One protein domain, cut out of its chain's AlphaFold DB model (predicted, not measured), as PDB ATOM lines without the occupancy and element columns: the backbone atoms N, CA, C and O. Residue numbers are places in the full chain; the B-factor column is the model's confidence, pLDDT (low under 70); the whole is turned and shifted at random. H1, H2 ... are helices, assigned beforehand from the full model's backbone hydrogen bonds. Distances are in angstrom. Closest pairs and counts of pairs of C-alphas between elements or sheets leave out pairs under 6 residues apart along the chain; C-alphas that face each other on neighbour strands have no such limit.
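This is residues 237 to 381 of the 394 residues of an uncharacterized protein of Bacteroides xylanisolvens (UniProt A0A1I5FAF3). Four long helices make an up-and-down bundle in which each runs against the one before it: H2 lies in the middle, with H4, H5 and H6 packed round it. The short H3 makes a corner with one end of H2, and at the other end of the long axis residues 368 to 381 reach out past H6 as a tail that folds back on itself. The printed part has 145 residues, with six named helices in the order H1 to H6 and no named strand, and is all helix. It is only just compact, close to loose, with a radius of gyration of the C-alphas of 17.5 A; the outline is only just elongated, spanning 58 by 29 by 27 A.

Start at H1, residues 238 to 241, which is close to but not clearly touching H5, residues 318 to 344; their closest C-alphas, of Tyr 239 and Tyr 324, are 7.6 A apart. Next comes the hub, H2, residues 247 to 268. It touches H5 at a shallow tilt of 26 degrees, the same way; look at the closest C-alphas, of Cys 252 and Cys 332, 5.2 A apart. H2 touches H4, residues 289 to 315, at a shallow tilt of 20 degrees, opposite ways, closest at the C-alphas of Tyr 247 and Val 308, 5.7 A. It touches H6, residues 348 to 367, at a shallow tilt of 23 degrees, opposite ways, closest at the C-alphas of Leu 249 and Phe 359, 6.9 A. With residues 265 to 266 alone, H2 only just touches H3, residues 270 to 278, only at the corner, with 3 pairs of C-alphas within 8 A; the closest are Met 265 and Trp 273, 6.7 A. H4 and H5 form a helical hairpin, closest at the C-alphas of Leu 312 and Ala 321, 5.6 A. H5 and H6 touch only at the corner, closest at the C-alphas of Met 342 and Gly 348, 4.3 A. H4 and H6 are apart. In H2 to H6 every O i to N i+4 pair is within hydrogen-bond range; H1 is too short for one.

Find C-alpha 238 at (-52.659, 7.100, 35.134), where the four-residue H1 begins. H2 runs 30.9 A from C-alpha 247 at (-40.585, 4.743, 45.357), and H3 covers 12.7 A. H4 runs 38.0 A, H5 38.8 A, and H6 28.3 A to C-alpha 367 at (-31.480, 3.524, 35.535).

The C-alphas farthest apart, of Glu 271 and Arg 375, are 58.2 A apart. In the tail, residues 371 to 372 pair antiparallel with 379 to 380. The printed part has no cut and no long link. Look for pLDDT under 70 at residues 237 to 244 and 368 to 370; the mean of the printed part is 81.9.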
ATOM      1  N   MET A 237     -52.956   2.984  34.292       46.56
ATOM      2  CA  MET A 237     -52.707   3.264  35.692       46.56
ATOM      3  C   MET A 237     -52.147   4.699  35.743       46.56
ATOM      4  O   MET A 237     -50.956   4.889  35.967       46.56
ATOM      5  N   VAL A 238     -52.995   5.686  35.403       41.50
ATOM      6  CA  VAL A 238     -52.659   7.100  35.134       41.50
ATOM      7  C   VAL A 238     -51.802   7.648  36.271       41.50
ATOM      8  O   VAL A 238     -50.816   8.331  36.070       41.50
ATOM      9  N   TYR A 239     -52.049   7.158  37.473       50.03
ATOM     10  CA  TYR A 239     -51.399   7.634  38.667       50.03
ATOM     11  C   TYR A 239     -49.965   7.119  38.928       50.03
ATOM     12  O   TYR A 239     -49.124   7.841  39.452       50.03
ATOM     13  N   PHE A 240     -49.628   5.888  38.534       50.47
ATOM     14  CA  PHE A 240     -48.276   5.326  38.743       50.47
ATOM     15  C   PHE A 240     -47.308   5.614  37.585       50.47
ATOM     16  O   PHE A 240     -46.111   5.324  37.681       50.47
ATOM     17  N   ASN A 241     -47.815   6.135  36.467       51.72
ATOM     18  CA  ASN A 241     -46.999   6.506  35.314       51.72
ATOM     19  C   ASN A 241     -46.761   8.013  35.183       51.72
ATOM     20  O   ASN A 241     -45.819   8.360  34.478       51.72
ATOM     21  N   ASP A 242     -47.533   8.857  35.875       54.78
ATOM     22  CA  ASP A 242     -47.357  10.316  35.833       54.78
ATOM     23  C   ASP A 242     -46.169  10.807  36.669       54.78
ATOM     24  O   ASP A 242     -45.574  11.832  36.350       54.78
ATOM     25  N   ILE A 243     -45.786  10.071  37.718       61.66
ATOM     26  CA  ILE A 243     -44.636  10.438  38.549       61.66
ATOM     27  C   ILE A 243     -43.439   9.592  38.178       61.66
ATOM     28  O   ILE A 243     -43.459   8.358  38.160       61.66
ATOM     29  N   ASP A 244     -42.350  10.295  37.932       65.94
ATOM     30  CA  ASP A 244     -41.116   9.765  37.400       65.94
ATOM     31  C   ASP A 244     -40.248   9.090  38.484       65.94
ATOM     32  O   ASP A 244     -39.014   9.135  38.447       65.94
ATOM     33  N   SER A 245     -40.897   8.433  39.448       75.12
ATOM     34  CA  SER A 245     -40.312   7.884  40.669       75.12
ATOM     35  C   SER A 245     -40.514   6.372  40.780       75.12
ATOM     36  O   SER A 245     -41.483   5.799  40.281       75.12
ATOM     37  N   VAL A 246     -39.555   5.700  41.414       83.31
ATOM     38  CA  VAL A 246     -39.600   4.251  41.682       83.31
ATOM     39  C   VAL A 246     -40.250   3.967  43.040       83.31
ATOM     40  O   VAL A 246     -40.795   2.880  43.241       83.31
ATOM     41  N   TYR A 247     -40.222   4.940  43.956       87.25
ATOM     42  CA  TYR A 247     -40.585   4.743  45.357       87.25
ATOM     43  C   TYR A 247     -42.041   4.298  45.567       87.25
ATOM     44  O   TYR A 247     -42.229   3.346  46.323       87.25
ATOM     45  N   PRO A 248     -43.067   4.845  44.874       88.31
ATOM     46  CA  PRO A 248     -44.447   4.386  45.059       88.31
ATOM     47  C   PRO A 248     -44.642   2.910  44.691       88.31
ATOM     48  O   PRO A 248     -45.323   2.168  45.397       88.31
ATOM     49  N   LEU A 249     -44.007   2.455  43.603       87.56
ATOM     50  CA  LEU A 249     -44.062   1.054  43.186       87.56
ATOM     51  C   LEU A 249     -43.299   0.150  44.165       87.56
ATOM     52  O   LEU A 249     -43.748  -0.957  44.455       87.56
ATOM     53  N   PHE A 250     -42.163   0.630  44.683       90.50
ATOM     54  CA  PHE A 250     -41.391  -0.085  45.696       90.50
ATOM     55  C   PHE A 250     -42.170  -0.230  47.007       90.50
ATOM     56  O   PHE A 250     -42.162  -1.301  47.605       90.50
ATOM     57  N   LEU A 251     -42.906   0.806  47.413       91.81
ATOM     58  CA  LEU A 251     -43.743   0.785  48.608       91.81
ATOM     59  C   LEU A 251     -44.846  -0.281  48.507       91.81
ATOM     60  O   LEU A 251     -45.012  -1.090  49.420       91.81
ATOM     61  N   CYS A 252     -45.553  -0.348  47.372       91.25
ATOM     62  CA  CYS A 252     -46.556  -1.393  47.137       91.25
ATOM     63  C   CYS A 252     -45.938  -2.799  47.115       91.25
ATOM     64  O   CYS A 252     -46.545  -3.748  47.614       91.25
ATOM     65  N   LEU A 253     -44.730  -2.936  46.565       91.12
ATOM     66  CA  LEU A 253     -44.005  -4.202  46.550       91.12
ATOM     67  C   LEU A 253     -43.592  -4.648  47.961       91.12
ATOM     68  O   LEU A 253     -43.742  -5.820  48.292       91.12
ATOM     69  N   LEU A 254     -43.121  -3.726  48.807       93.56
ATOM     70  CA  LEU A 254     -42.791  -4.007  50.208       93.56
ATOM     71  C   LEU A 254     -44.023  -4.411  51.016       93.56
ATOM     72  O   LEU A 254     -43.936  -5.323  51.837       93.56
ATOM     73  N   MET A 255     -45.173  -3.786  50.755       93.25
ATOM     74  CA  MET A 255     -46.446  -4.199  51.346       93.25
ATOM     75  C   MET A 255     -46.816  -5.627  50.928       93.25
ATOM     76  O   MET A 255     -47.102  -6.463  51.780       93.25
ATOM     77  N   ALA A 256     -46.750  -5.935  49.627       91.25
ATOM     78  CA  ALA A 256     -47.010  -7.277  49.105       91.25
ATOM     79  C   ALA A 256     -46.064  -8.335  49.700       91.25
ATOM     80  O   ALA A 256     -46.501  -9.411  50.109       91.25
ATOM     81  N   PHE A 257     -44.771  -8.016  49.788       92.56
ATOM     82  CA  PHE A 257     -43.753  -8.876  50.384       92.56
ATOM     83  C   PHE A 257     -44.020  -9.123  51.874       92.56
ATOM     84  O   PHE A 257     -44.061 -10.274  52.302       92.56
ATOM     85  N   SER A 258     -44.283  -8.063  52.645       92.44
ATOM     86  CA  SER A 258     -44.570  -8.160  54.083       92.44
ATOM     87  C   SER A 258     -45.839  -8.971  54.347       92.44
ATOM     88  O   SER A 258     -45.832  -9.844  55.207       92.44
ATOM     89  N   ALA A 259     -46.902  -8.749  53.564       89.94
ATOM     90  CA  ALA A 259     -48.140  -9.524  53.639       89.94
ATOM     91  C   ALA A 259     -47.912 -11.011  53.327       89.94
ATOM     92  O   ALA A 259     -48.439 -11.878  54.018       89.94
ATOM     93  N   THR A 260     -47.087 -11.312  52.320       90.00
ATOM     94  CA  THR A 260     -46.745 -12.694  51.953       90.00
ATOM     95  C   THR A 260     -45.977 -13.384  53.079       90.00
ATOM     96  O   THR A 260     -46.319 -14.505  53.440       90.00
ATOM     97  N   ILE A 261     -44.967 -12.730  53.666       89.12
ATOM     98  CA  ILE A 261     -44.204 -13.298  54.791       89.12
ATOM     99  C   ILE A 261     -45.090 -13.481  56.014       89.12
ATOM    100  O   ILE A 261     -45.044 -14.537  56.636       89.12
ATOM    101  N   TYR A 262     -45.912 -12.484  56.338       87.44
ATOM    102  CA  TYR A 262     -46.863 -12.575  57.436       87.44
ATOM    103  C   TYR A 262     -47.776 -13.793  57.286       87.44
ATOM    104  O   TYR A 262     -47.848 -14.618  58.191       87.44
ATOM    105  N   GLU A 263     -48.407 -13.962  56.122       85.81
ATOM    106  CA  GLU A 263     -49.281 -15.111  55.881       85.81
ATOM    107  C   GLU A 263     -48.500 -16.433  55.883       85.81
ATOM    108  O   GLU A 263     -48.969 -17.439  56.407       85.81
ATOM    109  N   SER A 264     -47.267 -16.428  55.373       83.75
ATOM    110  CA  SER A 264     -46.376 -17.592  55.445       83.75
ATOM    111  C   SER A 264     -46.084 -17.990  56.896       83.75
ATOM    112  O   SER A 264     -46.090 -19.177  57.210       83.75
ATOM    113  N   MET A 265     -45.856 -17.019  57.790       83.62
ATOM    114  CA  MET A 265     -45.654 -17.285  59.218       83.62
ATOM    115  C   MET A 265     -46.901 -17.898  59.850       83.62
ATOM    116  O   MET A 265     -46.789 -18.905  60.540       83.62
ATOM    117  N   GLN A 266     -48.080 -17.345  59.560       81.81
ATOM    118  CA  GLN A 266     -49.356 -17.850  60.081       81.81
ATOM    119  C   GLN A 266     -49.640 -19.293  59.640       81.81
ATOM    120  O   GLN A 266     -50.158 -20.088  60.418       81.81
ATOM    121  N   VAL A 267     -49.294 -19.647  58.397       78.75
ATOM    122  CA  VAL A 267     -49.570 -20.979  57.837       78.75
ATOM    123  C   VAL A 267     -48.528 -22.019  58.251       78.75
ATOM    124  O   VAL A 267     -48.889 -23.167  58.507       78.75
ATOM    125  N   PHE A 268     -47.241 -21.661  58.277       80.88
ATOM    126  CA  PHE A 268     -46.162 -22.639  58.456       80.88
ATOM    127  C   PHE A 268     -45.559 -22.669  59.860       80.88
ATOM    128  O   PHE A 268     -45.113 -23.729  60.287       80.88
ATOM    129  N   VAL A 269     -45.518 -21.537  60.565       80.50
ATOM    130  CA  VAL A 269     -44.860 -21.405  61.878       80.50
ATOM    131  C   VAL A 269     -45.708 -20.569  62.856       80.50
ATOM    132  O   VAL A 269     -45.230 -19.559  63.382       80.50
ATOM    133  N   PRO A 270     -46.969 -20.969  63.121       79.62
ATOM    134  CA  PRO A 270     -47.884 -20.199  63.966       79.62
ATOM    135  C   PRO A 270     -47.350 -19.992  65.392       79.62
ATOM    136  O   PRO A 270     -47.481 -18.897  65.931       79.62
ATOM    137  N   GLU A 271     -46.646 -20.980  65.953       76.56
ATOM    138  CA  GLU A 271     -46.007 -20.899  67.281       76.56
ATOM    139  C   GLU A 271     -44.981 -19.755  67.371       76.56
ATOM    140  O   GLU A 271     -44.869 -19.066  68.381       76.56
ATOM    141  N   THR A 272     -44.247 -19.482  66.284       81.75
ATOM    142  CA  THR A 272     -43.284 -18.366  66.250       81.75
ATOM    143  C   THR A 272     -43.992 -17.016  66.318       81.75
ATOM    144  O   THR A 272     -43.499 -16.085  66.958       81.75
ATOM    145  N   TRP A 273     -45.146 -16.899  65.656       83.12
ATOM    146  CA  TRP A 273     -45.959 -15.689  65.710       83.12
ATOM    147  C   TRP A 273     -46.610 -15.508  67.084       83.12
ATOM    148  O   TRP A 273     -46.625 -14.398  67.607       83.12
ATOM    149  N   GLU A 274     -47.092 -16.591  67.691       82.25
ATOM    150  CA  GLU A 274     -47.657 -16.577  69.042       82.25
ATOM    151  C   GLU A 274     -46.617 -16.154  70.088       82.25
ATOM    152  O   GLU A 274     -46.881 -15.282  70.915       82.25
ATOM    153  N   HIS A 275     -45.389 -16.669  69.992       84.25
ATOM    154  CA  HIS A 275     -44.290 -16.229  70.847       84.25
ATOM    155  C   HIS A 275     -43.982 -14.739  70.727       84.25
ATOM    156  O   HIS A 275     -43.818 -14.055  71.739       84.25
ATOM    157  N   PHE A 276     -43.954 -14.221  69.501       85.44
ATOM    158  CA  PHE A 276     -43.788 -12.792  69.270       85.44
ATOM    159  C   PHE A 276     -44.962 -11.967  69.798       85.44
ATOM    160  O   PHE A 276     -44.763 -10.851  70.266       85.44
ATOM    161  N   TYR A 277     -46.181 -12.500  69.730       84.88
ATOM    162  CA  TYR A 277     -47.370 -11.818  70.223       84.88
ATOM    163  C   TYR A 277     -47.323 -11.599  71.739       84.88
ATOM    164  O   TYR A 277     -47.699 -10.527  72.203       84.88
ATOM    165  N   PHE A 278     -46.828 -12.568  72.510       82.06
ATOM    166  CA  PHE A 278     -46.669 -12.413  73.959       82.06
ATOM    167  C   PHE A 278     -45.377 -11.702  74.368       82.06
ATOM    168  O   PHE A 278     -45.340 -11.098  75.434       82.06
ATOM    169  N   ASN A 279     -44.332 -11.742  73.535       84.81
ATOM    170  CA  ASN A 279     -43.032 -11.128  73.823       84.81
ATOM    171  C   ASN A 279     -42.565 -10.275  72.631       84.81
ATOM    172  O   ASN A 279     -41.602 -10.631  71.938       84.81
ATOM    173  N   PRO A 280     -43.254  -9.160  72.336       86.56
ATOM    174  CA  PRO A 280     -42.970  -8.387  71.141       86.56
ATOM    175  C   PRO A 280     -41.627  -7.658  71.236       86.56
ATOM    176  O   PRO A 280     -41.194  -7.192  72.290       86.56
ATOM    177  N   THR A 281     -40.969  -7.487  70.091       86.56
ATOM    178  CA  THR A 281     -39.744  -6.687  69.987       86.56
ATOM    179  C   THR A 281     -39.671  -5.935  68.665       86.56
ATOM    180  O   THR A 281     -40.086  -6.429  67.620       86.56
ATOM    181  N   LEU A 282     -39.103  -4.729  68.693       85.00
ATOM    182  CA  LEU A 282     -38.820  -3.949  67.483       85.00
ATOM    183  C   LEU A 282     -37.459  -4.296  66.862       85.00
ATOM    184  O   LEU A 282     -37.155  -3.843  65.756       85.00
ATOM    185  N   SER A 283     -36.624  -5.065  67.574       86.94
ATOM    186  CA  SER A 283     -35.281  -5.421  67.119       86.94
ATOM    187  C   SER A 283     -35.322  -6.647  66.202       86.94
ATOM    188  O   SER A 283     -35.676  -7.734  66.658       86.94
ATOM    189  N   PRO A 284     -34.880  -6.533  64.937       82.94
ATOM    190  CA  PRO A 284     -34.875  -7.664  64.016       82.94
ATOM    191  C   PRO A 284     -33.759  -8.677  64.313       82.94
ATOM    192  O   PRO A 284     -33.757  -9.762  63.747       82.94
ATOM    193  N   PHE A 285     -32.791  -8.358  65.175       81.31
ATOM    194  CA  PHE A 285     -31.587  -9.183  65.359       81.31
ATOM    195  C   PHE A 285     -31.709 -10.238  66.461       81.31
ATOM    196  O   PHE A 285     -30.853 -11.108  66.569       81.31
ATOM    197  N   LYS A 286     -32.752 -10.152  67.293       77.50
ATOM    198  CA  LYS A 286     -32.968 -11.044  68.446       77.50
ATOM    199  C   LYS A 286     -34.078 -12.066  68.217       77.50
ATOM    200  O   LYS A 286     -34.491 -12.741  69.151       77.50
ATOM    201  N   VAL A 287     -34.583 -12.145  66.993       81.62
ATOM    202  CA  VAL A 287     -35.744 -12.955  66.635       81.62
ATOM    203  C   VAL A 287     -35.385 -13.981  65.570       81.62
ATOM    204  O   VAL A 287     -34.392 -13.805  64.856       81.62
ATOM    205  N   PRO A 288     -36.196 -15.038  65.413       84.19
ATOM    206  CA  PRO A 288     -35.974 -15.997  64.353       84.19
ATOM    207  C   PRO A 288     -35.976 -15.364  62.962       84.19
ATOM    208  O   PRO A 288     -36.634 -14.352  62.724       84.19
ATOM    209  N   PHE A 289     -35.256 -15.979  62.025       82.19
ATOM    210  CA  PHE A 289     -34.958 -15.382  60.720       82.19
ATOM    211  C   PHE A 289     -36.201 -14.885  59.964       82.19
ATOM    212  O   PHE A 289     -36.203 -13.762  59.472       82.19
ATOM    213  N   ILE A 290     -37.273 -15.679  59.895       83.25
ATOM    214  CA  ILE A 290     -38.494 -15.280  59.176       83.25
ATOM    215  C   ILE A 290     -39.133 -14.019  59.777       83.25
ATOM    216  O   ILE A 290     -39.533 -13.112  59.044       83.25
ATOM    217  N   LEU A 291     -39.135 -13.920  61.106       86.25
ATOM    218  CA  LEU A 291     -39.640 -12.765  61.834       86.25
ATOM    219  C   LEU A 291     -38.693 -11.566  61.699       86.25
ATOM    220  O   LEU A 291     -39.143 -10.439  61.538       86.25
ATOM    221  N   SER A 292     -37.381 -11.811  61.679       87.88
ATOM    222  CA  SER A 292     -36.360 -10.797  61.399       87.88
ATOM    223  C   SER A 292     -36.590 -10.140  60.038       87.88
ATOM    224  O   SER A 292     -36.656  -8.915  59.945       87.88
ATOM    225  N   VAL A 293     -36.792 -10.946  58.990       88.44
ATOM    226  CA  VAL A 293     -37.080 -10.453  57.636       88.44
ATOM    227  C   VAL A 293     -38.389  -9.660  57.608       88.44
ATOM    228  O   VAL A 293     -38.434  -8.606  56.974       88.44
ATOM    229  N   PHE A 294     -39.425 -10.115  58.319       90.31
ATOM    230  CA  PHE A 294     -40.688  -9.385  58.451       90.31
ATOM    231  C   PHE A 294     -40.519  -8.025  59.151       90.31
ATOM    232  O   PHE A 294     -40.995  -7.003  58.665       90.31
ATOM    233  N   LEU A 295     -39.790  -7.970  60.269       90.75
ATOM    234  CA  LEU A 295     -39.530  -6.714  60.977       90.75
ATOM    235  C   LEU A 295     -38.678  -5.758  60.133       90.75
ATOM    236  O   LEU A 295     -38.968  -4.563  60.065       90.75
ATOM    237  N   LEU A 296     -37.656  -6.271  59.443       90.62
ATOM    238  CA  LEU A 296     -36.846  -5.482  58.513       90.62
ATOM    239  C   LEU A 296     -37.681  -4.935  57.355       90.62
ATOM    240  O   LEU A 296     -37.466  -3.793  56.947       90.62
ATOM    241  N   SER A 297     -38.641  -5.705  56.833       92.06
ATOM    242  CA  SER A 297     -39.518  -5.226  55.765       92.06
ATOM    243  C   SER A 297     -40.461  -4.123  56.245       92.06
ATOM    244  O   SER A 297     -40.687  -3.180  55.491       92.06
ATOM    245  N   ILE A 298     -40.936  -4.171  57.497       90.31
ATOM    246  CA  ILE A 298     -41.703  -3.077  58.120       90.31
ATOM    247  C   ILE A 298     -40.840  -1.819  58.262       90.31
ATOM    248  O   ILE A 298     -41.253  -0.741  57.838       90.31
ATOM    249  N   TRP A 299     -39.625  -1.942  58.802       92.31
ATOM    250  CA  TRP A 299     -38.698  -0.810  58.919       92.31
ATOM    251  C   TRP A 299     -38.389  -0.182  57.558       92.31
ATOM    252  O   TRP A 299     -38.448   1.038  57.397       92.31
ATOM    253  N   LEU A 300     -38.118  -1.013  56.552       93.00
ATOM    254  CA  LEU A 300     -37.871  -0.554  55.191       93.00
ATOM    255  C   LEU A 300     -39.115   0.096  54.573       93.00
ATOM    256  O   LEU A 300     -38.990   1.113  53.893       93.00
ATOM    257  N   PHE A 301     -40.311  -0.437  54.833       92.50
ATOM    258  CA  PHE A 301     -41.572   0.163  54.402       92.50
ATOM    259  C   PHE A 301     -41.735   1.579  54.962       92.50
ATOM    260  O   PHE A 301     -42.062   2.485  54.201       92.50
ATOM    261  N   LEU A 302     -41.444   1.797  56.249       92.44
ATOM    262  CA  LEU A 302     -41.501   3.126  56.867       92.44
ATOM    263  C   LEU A 302     -40.516   4.108  56.216       92.44
ATOM    264  O   LEU A 302     -40.900   5.224  55.870       92.44
ATOM    265  N   ILE A 303     -39.269   3.686  55.986       93.81
ATOM    266  CA  ILE A 303     -38.247   4.521  55.331       93.81
ATOM    267  C   ILE A 303     -38.684   4.900  53.911       93.81
ATOM    268  O   ILE A 303     -38.593   6.060  53.512       93.81
ATOM    269  N   VAL A 304     -39.186   3.933  53.142       92.56
ATOM    270  CA  VAL A 304     -39.644   4.177  51.769       92.56
ATOM    271  C   VAL A 304     -40.906   5.035  51.754       92.56
ATOM    272  O   VAL A 304     -41.028   5.886  50.882       92.56
ATOM    273  N   ALA A 305     -41.817   4.876  52.716       90.88
ATOM    274  CA  ALA A 305     -42.999   5.725  52.840       90.88
ATOM    275  C   ALA A 305     -42.607   7.190  53.075       90.88
ATOM    276  O   ALA A 305     -43.144   8.077  52.416       90.88
ATOM    277  N   LEU A 306     -41.626   7.441  53.948       92.81
ATOM    278  CA  LEU A 306     -41.068   8.779  54.160       92.81
ATOM    279  C   LEU A 306     -40.409   9.331  52.889       92.81
ATOM    280  O   LEU A 306     -40.646  10.484  52.538       92.81
ATOM    281  N   ALA A 307     -39.654   8.506  52.160       91.25
ATOM    282  CA  ALA A 307     -39.064   8.906  50.882       91.25
ATOM    283  C   ALA A 307     -40.131   9.242  49.825       91.25
ATOM    284  O   ALA A 307     -39.963  10.192  49.068       91.25
ATOM    285  N   VAL A 308     -41.243   8.499  49.783       89.44
ATOM    286  CA  VAL A 308     -42.385   8.813  48.912       89.44
ATOM    287  C   VAL A 308     -43.019  10.142  49.311       89.44
ATOM    288  O   VAL A 308     -43.311  10.946  48.435       89.44
ATOM    289  N   LEU A 309     -43.239  10.382  50.606       89.94
ATOM    290  CA  LEU A 309     -43.807  11.641  51.086       89.94
ATOM    291  C   LEU A 309     -42.947  12.830  50.640       89.94
ATOM    292  O   LEU A 309     -43.468  13.739  49.995       89.94
ATOM    293  N   ASP A 310     -41.642  12.785  50.912       89.00
ATOM    294  CA  ASP A 310     -40.695  13.835  50.516       89.00
ATOM    295  C   ASP A 310     -40.685  14.061  48.993       89.00
ATOM    296  O   ASP A 310     -40.851  15.185  48.516       89.00
ATOM    297  N   ASP A 311     -40.585  12.979  48.214       86.06
ATOM    298  CA  ASP A 311     -40.533  13.040  46.752       86.06
ATOM    299  C   ASP A 311     -41.822  13.624  46.146       86.06
ATOM    300  O   ASP A 311     -41.769  14.437  45.220       86.06
ATOM    301  N   LEU A 312     -42.989  13.270  46.693       85.19
ATOM    302  CA  LEU A 312     -44.282  13.773  46.223       85.19
ATOM    303  C   LEU A 312     -44.479  15.254  46.539       85.19
ATOM    304  O   LEU A 312     -44.890  16.000  45.653       85.19
ATOM    305  N   PHE A 313     -44.176  15.695  47.762       85.62
ATOM    306  CA  PHE A 313     -44.310  17.110  48.129       85.62
ATOM    307  C   PHE A 313     -43.298  18.005  47.409       85.62
ATOM    308  O   PHE A 313     -43.559  19.191  47.219       85.62
ATOM    309  N   ARG A 314     -42.166  17.445  46.965       84.19
ATOM    310  CA  ARG A 314     -41.179  18.168  46.159       84.19
ATOM    311  C   ARG A 314     -41.563  18.277  44.683       84.19
ATOM    312  O   ARG A 314     -41.193  19.257  44.041       84.19
ATOM    313  N   GLN A 315     -42.252  17.278  44.129       79.00
ATOM    314  CA  GLN A 315     -42.608  17.239  42.704       79.00
ATOM    315  C   GLN A 315     -44.001  17.801  42.395       79.00
ATOM    316  O   GLN A 315     -44.219  18.312  41.297       79.00
ATOM    317  N   LEU A 316     -44.952  17.696  43.324       79.56
ATOM    318  CA  LEU A 316     -46.354  18.053  43.110       79.56
ATOM    319  C   LEU A 316     -46.804  19.211  43.999       79.56
ATOM    320  O   LEU A 316     -46.255  19.467  45.068       79.56
ATOM    321  N   THR A 317     -47.888  19.874  43.589       82.50
ATOM    322  CA  THR A 317     -48.599  20.795  44.481       82.50
ATOM    323  C   THR A 317     -49.162  20.026  45.687       82.50
ATOM    324  O   THR A 317     -49.583  18.874  45.526       82.50
ATOM    325  N   PRO A 318     -49.242  20.634  46.888       82.31
ATOM    326  CA  PRO A 318     -49.686  19.932  48.098       82.31
ATOM    327  C   PRO A 318     -51.050  19.245  47.951       82.31
ATOM    328  O   PRO A 318     -51.235  18.123  48.415       82.31
ATOM    329  N   ALA A 319     -51.990  19.874  47.239       78.44
ATOM    330  CA  ALA A 319     -53.300  19.285  46.968       78.44
ATOM    331  C   ALA A 319     -53.198  18.012  46.109       78.44
ATOM    332  O   ALA A 319     -53.788  16.988  46.451       78.44
ATOM    333  N   ALA A 320     -52.417  18.045  45.022       79.50
ATOM    334  CA  ALA A 320     -52.209  16.882  44.163       79.50
ATOM    335  C   ALA A 320     -51.447  15.762  44.891       79.50
ATOM    336  O   ALA A 320     -51.801  14.595  44.735       79.50
ATOM    337  N   ALA A 321     -50.465  16.108  45.729       81.75
ATOM    338  CA  ALA A 321     -49.722  15.155  46.552       81.75
ATOM    339  C   ALA A 321     -50.627  14.427  47.565       81.75
ATOM    340  O   ALA A 321     -50.505  13.217  47.733       81.75
ATOM    341  N   ILE A 322     -51.585  15.121  48.191       77.44
ATOM    342  CA  ILE A 322     -52.544  14.497  49.120       77.44
ATOM    343  C   ILE A 322     -53.448  13.501  48.393       77.44
ATOM    344  O   ILE A 322     -53.573  12.355  48.831       77.44
ATOM    345  N   PHE A 323     -54.037  13.895  47.257       75.81
ATOM    346  CA  PHE A 323     -54.777  12.945  46.421       75.81
ATOM    347  C   PHE A 323     -53.888  11.770  46.010       75.81
ATOM    348  O   PHE A 323     -54.386  10.645  45.894       75.81
ATOM    349  N   TYR A 324     -52.573  12.011  45.887       79.25
ATOM    350  CA  TYR A 324     -51.639  10.965  45.520       79.25
ATOM    351  C   TYR A 324     -51.464   9.910  46.573       79.25
ATOM    352  O   TYR A 324     -51.622   8.712  46.321       79.25
ATOM    353  N   LEU A 325     -51.170  10.383  47.769       82.31
ATOM    354  CA  LEU A 325     -50.997   9.557  48.940       82.31
ATOM    355  C   LEU A 325     -52.265   8.762  49.233       82.31
ATOM    356  O   LEU A 325     -52.165   7.575  49.514       82.31
ATOM    357  N   LEU A 326     -53.453   9.351  49.073       77.81
ATOM    358  CA  LEU A 326     -54.718   8.625  49.229       77.81
ATOM    359  C   LEU A 326     -54.854   7.469  48.224       77.81
ATOM    360  O   LEU A 326     -55.207   6.351  48.611       77.81
ATOM    361  N   GLY A 327     -54.530   7.704  46.949       76.88
ATOM    362  CA  GLY A 327     -54.518   6.656  45.927       76.88
ATOM    363  C   GLY A 327     -53.484   5.563  46.210       76.88
ATOM    364  O   GLY A 327     -53.778   4.372  46.084       76.88
ATOM    365  N   LEU A 328     -52.287   5.954  46.652       83.44
ATOM    366  CA  LEU A 328     -51.210   5.032  47.003       83.44
ATOM    367  C   LEU A 328     -51.543   4.192  48.242       83.44
ATOM    368  O   LEU A 328     -51.323   2.982  48.232       83.44
ATOM    369  N   MET A 329     -52.119   4.805  49.276       81.12
ATOM    370  CA  MET A 329     -52.606   4.124  50.477       81.12
ATOM    371  C   MET A 329     -53.679   3.099  50.115       81.12
ATOM    372  O   MET A 329     -53.596   1.948  50.537       81.12
ATOM    373  N   SER A 330     -54.638   3.475  49.264       77.00
ATOM    374  CA  SER A 330     -55.657   2.551  48.757       77.00
ATOM    375  C   SER A 330     -55.038   1.372  47.995       77.00
ATOM    376  O   SER A 330     -55.417   0.225  48.229       77.00
ATOM    377  N   CYS A 331     -54.033   1.623  47.148       80.69
ATOM    378  CA  CYS A 331     -53.294   0.571  46.448       80.69
ATOM    379  C   CYS A 331     -52.540  -0.357  47.417       80.69
ATOM    380  O   CYS A 331     -52.586  -1.575  47.258       80.69
ATOM    381  N   CYS A 332     -51.885   0.189  48.447       85.50
ATOM    382  CA  CYS A 332     -51.183  -0.601  49.460       85.50
ATOM    383  C   CYS A 332     -52.151  -1.484  50.254       85.50
ATOM    384  O   CYS A 332     -51.893  -2.673  50.411       85.50
ATOM    385  N   ILE A 333     -53.287  -0.934  50.687       82.44
ATOM    386  CA  ILE A 333     -54.342  -1.685  51.381       82.44
ATOM    387  C   ILE A 333     -54.875  -2.814  50.488       82.44
ATOM    388  O   ILE A 333     -55.011  -3.952  50.934       82.44
ATOM    389  N   PHE A 334     -55.129  -2.529  49.208       79.94
ATOM    390  CA  PHE A 334     -55.535  -3.547  48.243       79.94
ATOM    391  C   PHE A 334     -54.479  -4.651  48.098       79.94
ATOM    392  O   PHE A 334     -54.818  -5.830  48.177       79.94
ATOM    393  N   CYS A 335     -53.205  -4.280  47.926       84.81
ATOM    394  CA  CYS A 335     -52.103  -5.236  47.831       84.81
ATOM    395  C   CYS A 335     -52.026  -6.104  49.088       84.81
ATOM    396  O   CYS A 335     -51.934  -7.319  48.968       84.81
ATOM    397  N   TYR A 336     -52.126  -5.508  50.276       86.06
ATOM    398  CA  TYR A 336     -52.138  -6.235  51.541       86.06
ATOM    399  C   TYR A 336     -53.210  -7.334  51.548       86.06
ATOM    400  O   TYR A 336     -52.873  -8.510  51.657       86.06
ATOM    401  N   PHE A 337     -54.486  -6.992  51.337       81.81
ATOM    402  CA  PHE A 337     -55.569  -7.984  51.364       81.81
ATOM    403  C   PHE A 337     -55.463  -9.026  50.256       81.81
ATOM    404  O   PHE A 337     -55.666 -10.214  50.512       81.81
ATOM    405  N   PHE A 338     -55.118  -8.601  49.041       83.12
ATOM    406  CA  PHE A 338     -54.909  -9.512  47.926       83.12
ATOM    407  C   PHE A 338     -53.812 -10.534  48.250       83.12
ATOM    408  O   PHE A 338     -54.030 -11.732  48.094       83.12
ATOM    409  N   PHE A 339     -52.657 -10.093  48.752       86.00
ATOM    410  CA  PHE A 339     -51.547 -10.994  49.057       86.00
ATOM    411  C   PHE A 339     -51.811 -11.876  50.277       86.00
ATOM    412  O   PHE A 339     -51.444 -13.045  50.219       86.00
ATOM    413  N   ILE A 340     -52.504 -11.396  51.314       83.25
ATOM    414  CA  ILE A 340     -52.970 -12.244  52.426       83.25
ATOM    415  C   ILE A 340     -53.847 -13.390  51.891       83.25
ATOM    416  O   ILE A 340     -53.549 -14.562  52.106       83.25
ATOM    417  N   LEU A 341     -54.888 -13.078  51.110       82.06
ATOM    418  CA  LEU A 341     -55.826 -14.085  50.596       82.06
ATOM    419  C   LEU A 341     -55.177 -15.051  49.598       82.06
ATOM    420  O   LEU A 341     -55.395 -16.259  49.659       82.06
ATOM    421  N   MET A 342     -54.379 -14.530  48.665       79.50
ATOM    422  CA  MET A 342     -53.768 -15.353  47.623       79.50
ATOM    423  C   MET A 342     -52.618 -16.207  48.161       79.50
ATOM    424  O   MET A 342     -52.402 -17.313  47.663       79.50
ATOM    425  N   THR A 343     -51.876 -15.733  49.165       83.44
ATOM    426  CA  THR A 343     -50.789 -16.509  49.792       83.44
ATOM    427  C   THR A 343     -51.336 -17.647  50.640       83.44
ATOM    428  O   THR A 343     -50.773 -18.738  50.590       83.44
ATOM    429  N   HIS A 344     -52.477 -17.450  51.309       80.44
ATOM    430  CA  HIS A 344     -53.172 -18.516  52.032       80.44
ATOM    431  C   HIS A 344     -53.492 -19.724  51.127       80.44
ATOM    432  O   HIS A 344     -53.431 -20.871  51.559       80.44
ATOM    433  N   ILE A 345     -53.796 -19.487  49.844       83.31
ATOM    434  CA  ILE A 345     -54.006 -20.544  48.833       83.31
ATOM    435  C   ILE A 345     -52.750 -20.857  47.995       83.31
ATOM    436  O   ILE A 345     -52.852 -21.485  46.945       83.31
ATOM    437  N   TYR A 346     -51.569 -20.405  48.422       83.06
ATOM    438  CA  TYR A 346     -50.257 -20.581  47.779       83.06
ATOM    439  C   TYR A 346     -50.067 -19.931  46.394       83.06
ATOM    440  O   TYR A 346     -48.952 -19.892  45.876       83.06
ATOM    441  N   ILE A 347     -51.100 -19.350  45.781       84.31
ATOM    442  CA  ILE A 347     -50.971 -18.659  44.484       84.31
ATOM    443  C   ILE A 347     -50.255 -17.300  44.652       84.31
ATOM    444  O   ILE A 347     -49.621 -16.800  43.722       84.31
ATOM    445  N   GLY A 348     -50.294 -16.717  45.854       84.50
ATOM    446  CA  GLY A 348     -49.677 -15.428  46.181       84.50
ATOM    447  C   GLY A 348     -48.184 -15.347  45.847       84.50
ATOM    448  O   GLY A 348     -47.740 -14.325  45.328       84.50
ATOM    449  N   TYR A 349     -47.422 -16.433  46.014       87.12
ATOM    450  CA  TYR A 349     -45.992 -16.459  45.674       87.12
ATOM    451  C   TYR A 349     -45.734 -16.230  44.175       87.12
ATOM    452  O   TYR A 349     -44.776 -15.546  43.809       87.12
ATOM    453  N   LEU A 350     -46.609 -16.742  43.297       86.06
ATOM    454  CA  LEU A 350     -46.520 -16.518  41.849       86.06
ATOM    455  C   LEU A 350     -46.796 -15.050  41.503       86.06
ATOM    456  O   LEU A 350     -46.062 -14.448  40.716       86.06
ATOM    457  N   PHE A 351     -47.818 -14.457  42.128       86.31
ATOM    458  CA  PHE A 351     -48.107 -13.032  41.972       86.31
ATOM    459  C   PHE A 351     -46.969 -12.156  42.496       86.31
ATOM    460  O   PHE A 351     -46.640 -11.155  41.862       86.31
ATOM    461  N   LEU A 352     -46.323 -12.546  43.598       89.31
ATOM    462  CA  LEU A 352     -45.184 -11.820  44.153       89.31
ATOM    463  C   LEU A 352     -43.998 -11.863  43.184       89.31
ATOM    464  O   LEU A 352     -43.413 -10.823  42.890       89.31
ATOM    465  N   ALA A 353     -43.685 -13.035  42.623       85.56
ATOM    466  CA  ALA A 353     -42.634 -13.180  41.619       85.56
ATOM    467  C   ALA A 353     -42.910 -12.316  40.376       85.56
ATOM    468  O   ALA A 353     -42.020 -11.606  39.902       85.56
ATOM    469  N   PHE A 354     -44.151 -12.308  39.881       84.81
ATOM    470  CA  PHE A 354     -44.555 -11.434  38.779       84.81
ATOM    471  C   PHE A 354     -44.408  -9.947  39.137       84.81
ATOM    472  O   PHE A 354     -43.880  -9.167  38.342       84.81
ATOM    473  N   PHE A 355     -44.814  -9.541  40.341       86.38
ATOM    474  CA  PHE A 355     -44.713  -8.152  40.780       86.38
ATOM    475  C   PHE A 355     -43.245  -7.701  40.895       86.38
ATOM    476  O   PHE A 355     -42.876  -6.638  40.386       86.38
ATOM    477  N   MET A 356     -42.375  -8.550  41.446       85.94
ATOM    478  CA  MET A 356     -40.924  -8.327  41.480       85.94
ATOM    479  C   MET A 356     -40.340  -8.140  40.069       85.94
ATOM    480  O   MET A 356     -39.515  -7.249  39.858       85.94
ATOM    481  N   LEU A 357     -40.782  -8.930  39.082       82.94
ATOM    482  CA  LEU A 357     -40.351  -8.786  37.685       82.94
ATOM    483  C   LEU A 357     -40.762  -7.436  37.083       82.94
ATOM    484  O   LEU A 357     -39.951  -6.775  36.428       82.94
ATOM    485  N   VAL A 358     -42.007  -7.009  37.310       84.06
ATOM    486  CA  VAL A 358     -42.506  -5.702  36.851       84.06
ATOM    487  C   VAL A 358     -41.697  -4.569  37.481       84.06
ATOM    488  O   VAL A 358     -41.276  -3.646  36.777       84.06
ATOM    489  N   PHE A 359     -41.422  -4.663  38.783       85.81
ATOM    490  CA  PHE A 359     -40.593  -3.702  39.501       85.81
ATOM    491  C   PHE A 359     -39.174  -3.634  38.931       85.81
ATOM    492  O   PHE A 359     -38.718  -2.556  38.552       85.81
ATOM    493  N   ALA A 360     -38.505  -4.777  38.764       83.62
ATOM    494  CA  ALA A 360     -37.162  -4.842  38.195       83.62
ATOM    495  C   ALA A 360     -37.104  -4.232  36.784       83.62
ATOM    496  O   ALA A 360     -36.193  -3.463  36.470       83.62
ATOM    497  N   LYS A 361     -38.115  -4.500  35.944       81.81
ATOM    498  CA  LYS A 361     -38.230  -3.903  34.605       81.81
ATOM    499  C   LYS A 361     -38.379  -2.378  34.668       81.81
ATOM    500  O   LYS A 361     -37.754  -1.674  33.871       81.81
ATOM    501  N   LYS A 362     -39.173  -1.849  35.608       81.50
ATOM    502  CA  LYS A 362     -39.343  -0.398  35.815       81.50
ATOM    503  C   LYS A 362     -38.048   0.249  36.319       81.50
ATOM    504  O   LYS A 362     -37.643   1.270  35.763       81.50
ATOM    505  N   VAL A 363     -37.378  -0.354  37.304       82.19
ATOM    506  CA  VAL A 363     -36.083   0.110  37.832       82.19
ATOM    507  C   VAL A 363     -35.040   0.161  36.724       82.19
ATOM    508  O   VAL A 363     -34.403   1.192  36.532       82.19
ATOM    509  N   HIS A 364     -34.918  -0.906  35.935       77.75
ATOM    510  CA  HIS A 364     -33.969  -0.959  34.827       77.75
ATOM    511  C   HIS A 364     -34.215   0.150  33.800       77.75
ATOM    512  O   HIS A 364     -33.282   0.839  33.389       77.75
ATOM    513  N   ARG A 365     -35.482   0.373  33.428       74.12
ATOM    514  CA  ARG A 365     -35.843   1.461  32.517       74.12
ATOM    515  C   ARG A 365     -35.435   2.822  33.079       74.12
ATOM    516  O   ARG A 365     -34.935   3.639  32.318       74.12
ATOM    517  N   ASN A 366     -35.614   3.049  34.381       72.00
ATOM    518  CA  ASN A 366     -35.257   4.310  35.034       72.00
ATOM    519  C   ASN A 366     -33.740   4.505  35.195       72.00
ATOM    520  O   ASN A 366     -33.274   5.620  34.992       72.00
ATOM    521  N   ILE A 367     -32.957   3.451  35.468       70.50
ATOM    522  CA  ILE A 367     -31.480   3.524  35.535       70.50
ATOM    523  C   ILE A 367     -30.872   3.960  34.193       70.50
ATOM    524  O   ILE A 367     -29.835   4.619  34.165       70.50
ATOM    525  N   GLY A 368     -31.528   3.635  33.074       63.84
ATOM    526  CA  GLY A 368     -31.098   4.072  31.744       63.84
ATOM    527  C   GLY A 368     -31.116   5.593  31.534       63.84
ATOM    528  O   GLY A 368     -30.494   6.068  30.587       63.84
ATOM    529  N   TYR A 369     -31.796   6.356  32.395       67.81
ATOM    530  CA  TYR A 369     -31.848   7.817  32.353       67.81
ATOM    531  C   TYR A 369     -30.987   8.405  33.475       67.81
ATOM    532  O   TYR A 369     -31.459   8.637  34.587       67.81
ATOM    533  N   LYS A 370     -29.698   8.607  33.188       68.69
ATOM    534  CA  LYS A 370     -28.695   9.019  34.181       68.69
ATOM    535  C   LYS A 370     -28.671  10.528  34.447       68.69
ATOM    536  O   LYS A 370     -28.175  10.953  35.485       68.69
ATOM    537  N   TYR A 371     -29.191  11.331  33.526       73.62
ATOM    538  CA  TYR A 371     -29.104  12.787  33.578       73.62
ATOM    539  C   TYR A 371     -30.503  13.408  33.625       73.62
ATOM    540  O   TYR A 371     -31.473  12.814  33.157       73.62
ATOM    541  N   ARG A 372     -30.614  14.612  34.184       77.94
ATOM    542  CA  ARG A 372     -31.811  15.454  34.084       77.94
ATOM    543  C   ARG A 372     -31.432  16.750  33.393       77.94
ATOM    544  O   ARG A 372     -30.334  17.259  33.604       77.94
ATOM    545  N   CYS A 373     -32.324  17.267  32.563       80.31
ATOM    546  CA  CYS A 373     -32.100  18.541  31.910       80.31
ATOM    547  C   CYS A 373     -32.085  19.672  32.946       80.31
ATOM    548  O   CYS A 373     -33.040  19.816  33.705       80.31
ATOM    549  N   GLY A 374     -31.049  20.513  32.936       79.25
ATOM    550  CA  GLY A 374     -30.933  21.663  33.837       79.25
ATOM    551  C   GLY A 374     -31.990  22.746  33.597       79.25
ATOM    552  O   GLY A 374     -32.240  23.554  34.482       79.25
ATOM    553  N   ARG A 375     -32.637  22.750  32.419       80.56
ATOM    554  CA  ARG A 375     -33.670  23.734  32.060       80.56
ATOM    555  C   ARG A 375     -35.099  23.239  32.275       80.56
ATOM    556  O   ARG A 375     -35.897  23.967  32.847       80.56
ATOM    557  N   CYS A 376     -35.436  22.032  31.814       79.00
ATOM    558  CA  CYS A 376     -36.806  21.495  31.906       79.00
ATOM    559  C   CYS A 376     -36.984  20.367  32.937       79.00
ATOM    560  O   CYS A 376     -38.101  19.913  33.138       79.00
ATOM    561  N   GLY A 377     -35.911  19.882  33.571       74.06
ATOM    562  CA  GLY A 377     -35.974  18.792  34.556       74.06
ATOM    563  C   GLY A 377     -36.186  17.386  33.975       74.06
ATOM    564  O   GLY A 377     -36.111  16.405  34.723       74.06
ATOM    565  N   GLU A 378     -36.398  17.286  32.658       76.25
ATOM    566  CA  GLU A 378     -36.717  16.046  31.944       76.25
ATOM    567  C   GLU A 378     -35.543  15.062  31.910       76.25
ATOM    568  O   GLU A 378     -34.371  15.455  31.863       76.25
ATOM    569  N   LYS A 379     -35.849  13.762  31.915       72.69
ATOM    570  CA  LYS A 379     -34.854  12.686  31.975       72.69
ATOM    571  C   LYS A 379     -34.092  12.507  30.657       72.69
ATOM    572  O   LYS A 379     -34.668  12.357  29.583       72.69
ATOM    573  N   LEU A 380     -32.769  12.418  30.750       72.81
ATOM    574  CA  LEU A 380     -31.835  12.261  29.636       72.81
ATOM    575  C   LEU A 380     -30.981  11.001  29.826       72.81
ATOM    576  O   LEU A 380     -30.467  10.723  30.912       72.81
ATOM    577  N   LYS A 381     -30.798  10.231  28.747       75.19
ATOM    578  CA  LYS A 381     -29.914   9.051  28.756       75.19
ATOM    579  C   LYS A 381     -28.433   9.426  28.699       75.19
ATOM    580  O   LYS A 381     -27.605   8.747  29.295       75.19
TER     581      LYS A 381